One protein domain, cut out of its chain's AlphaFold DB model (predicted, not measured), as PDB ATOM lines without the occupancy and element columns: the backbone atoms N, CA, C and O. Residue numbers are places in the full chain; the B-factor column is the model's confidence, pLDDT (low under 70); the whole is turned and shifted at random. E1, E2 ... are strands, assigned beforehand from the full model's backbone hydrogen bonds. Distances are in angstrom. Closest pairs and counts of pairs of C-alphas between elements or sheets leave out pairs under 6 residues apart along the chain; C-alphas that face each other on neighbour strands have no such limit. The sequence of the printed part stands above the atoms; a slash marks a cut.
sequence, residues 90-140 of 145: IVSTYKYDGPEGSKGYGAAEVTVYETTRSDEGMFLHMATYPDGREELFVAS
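AT A GLANCE: This is residues 90 to 140 of the 145 residues of an uncharacterized protein of Candidatus Daviesbacteria bacterium GW2011_GWA2_42_7 (UniProt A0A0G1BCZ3). What shape is this? It is one strongly twisted sheet of four strands side by side, E1 to E4, in a meander, each strand the antiparallel neighbour of the one before. What else describes it? The 51 printed residues, all strand in class with no named helix, form a rod of 36 by 16 by 15 A, only just compact, close to loose, with a radius of gyration of the C-alphas of 11.8 A.

HOW THE PARTS SIT: Which strands pair? E1, residues 90 to 97, and E2, residues 107 to 113, form an antiparallel hairpin at 159 degrees; N 94 and O 110, 2.9 A apart, are within hydrogen-bond range. E2 and E3, residues 123 to 128, form another at 152 degrees, with N 111 and O 126 in range at 2.9 A. E3 and E4, residues 134 to 139, form a third at 156 degrees, with N 127 and O 135 in range at 2.8 A. Which stay apart? The edge strands E1 and E4 are apart.

IN THESE COORDINATES: Where does E1 begin? C-alpha 90 is at (118.059, 223.083, 302.506); E1 spans 20.5 A from first to last C-alpha, E2 18.9 A. Where does E4 end? C-alpha 139 is at (121.125, 218.271, 289.348); E3 and E4 each span 15.9 A.

THE WHOLE: How large is it? The C-alphas farthest apart, of Gly 101 and Asp 119, are 36.2 A apart. Any cut or low confidence? The printed part has no cut and no long link; residues 98 to 107, of which 107 belongs to E2, have pLDDT under 70.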
ATOM      1  N   ILE A  90     117.103 224.191 302.583       95.69
ATOM      2  CA  ILE A  90     118.059 223.083 302.506       95.69
ATOM      3  C   ILE A  90     117.287 221.763 302.432       95.69
ATOM      4  O   ILE A  90     116.524 221.420 303.336       95.69
ATOM      5  N   VAL A  91     117.524 221.003 301.369       93.50
ATOM      6  CA  VAL A  91     116.936 219.677 301.140       93.50
ATOM      7  C   VAL A  91     117.806 218.587 301.751       93.50
ATOM      8  O   VAL A  91     117.300 217.647 302.364       93.50
ATOM      9  N   SER A  92     119.123 218.686 301.570       92.81
ATOM     10  CA  SER A  92     120.083 217.739 302.134       92.81
ATOM     11  C   SER A  92     121.495 218.315 302.151       92.81
ATOM     12  O   SER A  92     121.790 219.268 301.435       92.81
ATOM     13  N   THR A  93     122.370 217.689 302.930       93.12
ATOM     14  CA  THR A  93     123.808 217.958 302.914       93.12
ATOM     15  C   THR A  93     124.544 216.627 302.823       93.12
ATOM     16  O   THR A  93     124.178 215.669 303.511       93.12
ATOM     17  N   TYR A  94     125.571 216.544 301.981       89.12
ATOM     18  CA  TYR A  94     126.430 215.369 301.861       89.12
ATOM     19  C   TYR A  94     127.892 215.773 301.690       89.12
ATOM     20  O   TYR A  94     128.205 216.923 301.406       89.12
ATOM     21  N   LYS A  95     128.801 214.819 301.892       86.81
ATOM     22  CA  LYS A  95     130.227 215.023 301.632       86.81
ATOM     23  C   LYS A  95     130.597 214.395 300.301       86.81
ATOM     24  O   LYS A  95     130.200 213.260 300.048       86.81
ATOM     25  N   TYR A  96     131.356 215.129 299.501       78.25
ATOM     26  CA  TYR A  96     131.990 214.625 298.293       78.25
ATOM     27  C   TYR A  96     133.501 214.571 298.501       78.25
ATOM     28  O   TYR A  96     134.127 215.593 298.785       78.25
ATOM     29  N   ASP A  97     134.076 213.381 298.344       73.06
ATOM     30  CA  ASP A  97     135.519 213.174 298.321       73.06
ATOM     31  C   ASP A  97     135.945 212.954 296.866       73.06
ATOM     32  O   ASP A  97     135.837 211.850 296.330       73.06
ATOM     33  N   GLY A  98     136.403 214.025 296.212       64.38
ATOM     34  CA  GLY A  98     136.871 213.941 294.831       64.38
ATOM     35  C   GLY A  98     138.047 212.968 294.667       64.38
ATOM     36  O   GLY A  98     138.838 212.783 295.600       64.38
ATOM     37  N   PRO A  99     138.207 212.349 293.482       62.06
ATOM     38  CA  PRO A  99     139.260 211.373 293.247       62.06
ATOM     39  C   PRO A  99     140.647 211.982 293.485       62.06
ATOM     40  O   PRO A  99     140.917 213.143 293.145       62.06
ATOM     41  N   GLU A 100     141.530 211.171 294.072       55.59
ATOM     42  CA  GLU A 100     142.902 211.549 294.403       55.59
ATOM     43  C   GLU A 100     143.639 212.075 293.159       55.59
ATOM     44  O   GLU A 100     143.718 211.401 292.133       55.59
ATOM     45  N   GLY A 101     144.147 213.314 293.233       54.84
ATOM     46  CA  GLY A 101     144.851 213.984 292.129       54.84
ATOM     47  C   GLY A 101     144.035 214.997 291.308       54.84
ATOM     48  O   GLY A 101     144.598 215.631 290.415       54.84
ATOM     49  N   SER A 102     142.749 215.204 291.607       55.12
ATOM     50  CA  SER A 102     141.953 216.285 291.001       55.12
ATOM     51  C   SER A 102     142.349 217.676 291.541       55.12
ATOM     52  O   SER A 102     142.651 217.848 292.725       55.12
ATOM     53  N   LYS A 103     142.363 218.704 290.675       46.19
ATOM     54  CA  LYS A 103     142.529 220.111 291.093       46.19
ATOM     55  C   LYS A 103     141.253 220.542 291.827       46.19
ATOM     56  O   LYS A 103     140.277 220.907 291.195       46.19
ATOM     57  N   GLY A 104     141.250 220.426 293.150       50.75
ATOM     58  CA  GLY A 104     140.022 220.421 293.958       50.75
ATOM     59  C   GLY A 104     140.051 219.413 295.106       50.75
ATOM     60  O   GLY A 104     139.125 219.384 295.902       50.75
ATOM     61  N   TYR A 105     141.117 218.611 295.201       44.81
ATOM     62  CA  TYR A 105     141.330 217.605 296.236       44.81
ATOM     63  C   TYR A 105     141.020 218.110 297.658       44.81
ATOM     64  O   TYR A 105     141.723 218.960 298.207       44.81
ATOM     65  N   GLY A 106     139.965 217.548 298.244       56.59
ATOM     66  CA  GLY A 106     139.476 217.836 299.587       56.59
ATOM     67  C   GLY A 106     138.010 217.430 299.715       56.59
ATOM     68  O   GLY A 106     137.271 217.480 298.736       56.59
ATOM     69  N   ALA A 107     137.599 217.018 300.915       66.00
ATOM     70  CA  ALA A 107     136.196 216.755 301.212       66.00
ATOM     71  C   ALA A 107     135.407 218.064 301.053       66.00
ATOM     72  O   ALA A 107     135.573 218.975 301.869       66.00
ATOM     73  N   ALA A 108     134.584 218.171 300.013       82.38
ATOM     74  CA  ALA A 108     133.641 219.270 299.877       82.38
ATOM     75  C   ALA A 108     132.373 218.928 300.662       82.38
ATOM     76  O   ALA A 108     131.861 217.807 300.582       82.38
ATOM     77  N   GLU A 109     131.861 219.890 301.424       89.38
ATOM     78  CA  GLU A 109     130.493 219.802 301.916       89.38
ATOM     79  C   GLU A 109     129.577 220.319 300.813       89.38
ATOM     80  O   GLU A 109     129.709 221.456 300.369       89.38
ATOM     81  N   VAL A 110     128.679 219.463 300.339       91.19
ATOM     82  CA  VAL A 110     127.691 219.826 299.334       91.19
ATOM     83  C   VAL A 110     126.360 220.033 300.027       91.19
ATOM     84  O   VAL A 110     125.803 219.096 300.601       91.19
ATOM     85  N   THR A 111     125.844 221.255 299.953       93.88
ATOM     86  CA  THR A 111     124.485 221.575 300.392       93.88
ATOM     87  C   THR A 111     123.573 221.645 299.178       93.88
ATOM     88  O   THR A 111     123.877 222.323 298.197       93.88
ATOM     89  N   VAL A 112     122.467 220.911 299.243       94.00
ATOM     90  CA  VAL A 112     121.447 220.849 298.198       94.00
ATOM     91  C   VAL A 112     120.283 221.728 298.611       94.00
ATOM     92  O   VAL A 112     119.699 221.514 299.678       94.00
ATOM     93  N   TYR A 113     119.929 222.674 297.755       95.25
ATOM     94  CA  TYR A 113     118.836 223.603 297.976       95.25
ATOM     95  C   TYR A 113     117.685 223.356 297.009       95.25
ATOM     96  O   TYR A 113     117.880 223.005 295.842       95.25
ATOM     97  N   GLU A 114     116.475 223.558 297.515       93.88
ATOM     98  CA  GLU A 114     115.271 223.591 296.698       93.88
ATOM     99  C   GLU A 114     115.234 224.880 295.874       93.88
ATOM    100  O   GLU A 114     115.623 225.950 296.349       93.88
ATOM    101  N   THR A 115     114.774 224.766 294.631       92.62
ATOM    102  CA  THR A 115     114.560 225.894 293.722       92.62
ATOM    103  C   THR A 115     113.072 226.000 293.395       92.62
ATOM    104  O   THR A 115     112.302 225.082 293.686       92.62
ATOM    105  N   THR A 116     112.644 227.096 292.770       91.19
ATOM    106  CA  THR A 116     111.250 227.208 292.299       91.19
ATOM    107  C   THR A 116     110.933 226.303 291.105       91.19
ATOM    108  O   THR A 116     109.757 226.136 290.798       91.19
ATOM    109  N   ARG A 117     111.955 225.690 290.489       88.38
ATOM    110  CA  ARG A 117     111.872 224.728 289.374       88.38
ATOM    111  C   ARG A 117     112.163 223.289 289.827       88.38
ATOM    112  O   ARG A 117     112.672 222.457 289.076       88.38
ATOM    113  N   SER A 118     111.916 222.974 291.100       87.50
ATOM    114  CA  SER A 118     112.193 221.641 291.655       87.50
ATOM    115  C   SER A 118     111.291 220.541 291.078       87.50
ATOM    116  O   SER A 118     111.667 219.368 291.099       87.50
ATOM    117  N   ASP A 119     110.131 220.906 290.527       84.25
ATOM    118  CA  ASP A 119     109.218 220.032 289.786       84.25
ATOM    119  C   ASP A 119     109.788 219.572 288.436       84.25
ATOM    120  O   ASP A 119     109.489 218.464 287.996       84.25
ATOM    121  N   GLU A 120     110.679 220.364 287.841       81.69
ATOM    122  CA  GLU A 120     111.497 220.001 286.676       81.69
ATOM    123  C   GLU A 120     112.756 219.197 287.065       81.69
ATOM    124  O   GLU A 120     113.591 218.863 286.225       81.69
ATOM    125  N   GLY A 121     112.926 218.880 288.353       81.75
ATOM    126  CA  GLY A 121     114.094 218.169 288.866       81.75
ATOM    127  C   GLY A 121     115.337 219.046 289.047       81.75
ATOM    128  O   GLY A 121     116.418 218.501 289.269       81.75
ATOM    129  N   MET A 122     115.206 220.377 288.988       87.31
ATOM    130  CA  MET A 122     116.320 221.315 289.153       87.31
ATOM    131  C   MET A 122     116.549 221.661 290.629       87.31
ATOM    132  O   MET A 122     115.840 222.480 291.217       87.31
ATOM    133  N   PHE A 123     117.580 221.077 291.235       90.94
ATOM    134  CA  PHE A 123     118.063 221.453 292.566       90.94
ATOM    135  C   PHE A 123     119.432 222.117 292.448       90.94
ATOM    136  O   PHE A 123     120.269 221.686 291.653       90.94
ATOM    137  N   LEU A 124     119.679 223.153 293.253       93.06
ATOM    138  CA  LEU A 124     120.996 223.780 293.319       93.06
ATOM    139  C   LEU A 124     121.881 222.984 294.273       93.06
ATOM    140  O   LEU A 124     121.584 222.882 295.464       93.06
ATOM    141  N   HIS A 125     122.992 222.469 293.769       92.62
ATOM    142  CA  HIS A 125     124.040 221.879 294.583       92.62
ATOM    143  C   HIS A 125     125.180 222.887 294.712       92.62
ATOM    144  O   HIS A 125     125.757 223.325 293.717       92.62
ATOM    145  N   MET A 126     125.499 223.252 295.951       91.50
ATOM    146  CA  MET A 126     126.609 224.140 296.279       91.50
ATOM    147  C   MET A 126     127.665 223.346 297.033       91.50
ATOM    148  O   MET A 126     127.450 222.957 298.182       91.50
ATOM    149  N   ALA A 127     128.781 223.079 296.365       87.81
ATOM    150  CA  ALA A 127     129.946 222.438 296.948       87.81
ATOM    151  C   ALA A 127     130.861 223.505 297.553       87.81
ATOM    152  O   ALA A 127     131.389 224.351 296.835       87.81
ATOM    153  N   THR A 128     131.069 223.449 298.866       87.44
ATOM    154  CA  THR A 128     131.987 224.334 299.585       87.44
ATOM    155  C   THR A 128     133.233 223.556 299.988       87.44
ATOM    156  O   THR A 128     133.174 222.585 300.749       87.44
ATOM    157  N   TYR A 129     134.380 223.989 299.472       82.81
ATOM    158  CA  TYR A 129     135.679 223.394 299.757       82.81
ATOM    159  C   TYR A 129     136.297 223.977 301.040       82.81
ATOM    160  O   TYR A 129     135.975 225.101 301.434       82.81
ATOM    161  N   PRO A 130     137.237 223.266 301.697       79.75
ATOM    162  CA  PRO A 130     137.892 223.756 302.916       79.75
ATOM    163  C   PRO A 130     138.672 225.070 302.753       79.75
ATOM    164  O   PRO A 130     138.945 225.745 303.744       79.75
ATOM    165  N   ASP A 131     139.060 225.419 301.523       77.62
ATOM    166  CA  ASP A 131     139.726 226.679 301.169       77.62
ATOM    167  C   ASP A 131     138.742 227.857 301.003       77.62
ATOM    168  O   ASP A 131     139.174 228.988 300.783       77.62
ATOM    169  N   GLY A 132     137.435 227.610 301.146       78.38
ATOM    170  CA  GLY A 132     136.371 228.598 300.981       78.38
ATOM    171  C   GLY A 132     135.898 228.775 299.539       78.38
ATOM    172  O   GLY A 132     135.034 229.613 299.294       78.38
ATOM    173  N   ARG A 133     136.435 228.014 298.579       77.94
ATOM    174  CA  ARG A 133     135.933 228.016 297.203       77.94
ATOM    175  C   ARG A 133     134.560 227.357 297.139       77.94
ATOM    176  O   ARG A 133     134.309 226.352 297.805       77.94
ATOM    177  N   GLU A 134     133.705 227.911 296.292       82.62
ATOM    178  CA  GLU A 134     132.384 227.375 295.992       82.62
ATOM    179  C   GLU A 134     132.336 226.901 294.540       82.62
ATOM    180  O   GLU A 134     132.776 227.612 293.636       82.62
ATOM    181  N   GLU A 135     131.774 225.718 294.319       83.88
ATOM    182  CA  GLU A 135     131.353 225.253 293.000       83.88
ATOM    183  C   GLU A 135     129.843 225.027 293.005       83.88
ATOM    184  O   GLU A 135     129.268 224.531 293.978       83.88
ATOM    185  N   LEU A 136     129.196 225.439 291.918       88.06
ATOM    186  CA  LEU A 136     127.752 225.393 291.750       88.06
ATOM    187  C   LEU A 136     127.426 224.474 290.577       88.06
ATOM    188  O   LEU A 136     128.107 224.499 289.551       88.06
ATOM    189  N   PHE A 137     126.389 223.663 290.730       87.50
ATOM    190  CA  PHE A 137     125.829 222.869 289.644       87.50
ATOM    191  C   PHE A 137     124.348 222.587 289.896       87.50
ATOM    192  O   PHE A 137     123.872 222.664 291.031       87.50
ATOM    193  N   VAL A 138     123.622 222.264 288.827       88.25
ATOM    194  CA  VAL A 138     122.202 221.897 288.894       88.25
ATOM    195  C   VAL A 138     122.070 220.409 288.611       88.25
ATOM    196  O   VAL A 138     122.623 219.896 287.638       88.25
ATOM    197  N   ALA A 139     121.366 219.700 289.485       86.94
ATOM    198  CA  ALA A 139     121.125 218.271 289.348       86.94
ATOM    199  C   ALA A 139     119.827 217.872 290.058       86.94
ATOM    200  O   ALA A 139     119.201 218.686 290.739       86.94
ATOM    201  N   SER A 140     119.429 216.607 289.914       85.31
ATOM    202  CA  SER A 140     118.321 216.064 290.693       85.31
ATOM    203  C   SER A 140     118.682 215.991 292.178       85.31
ATOM    204  O   SER A 140     119.836 215.784 292.553       85.31
TER     205      SER A 140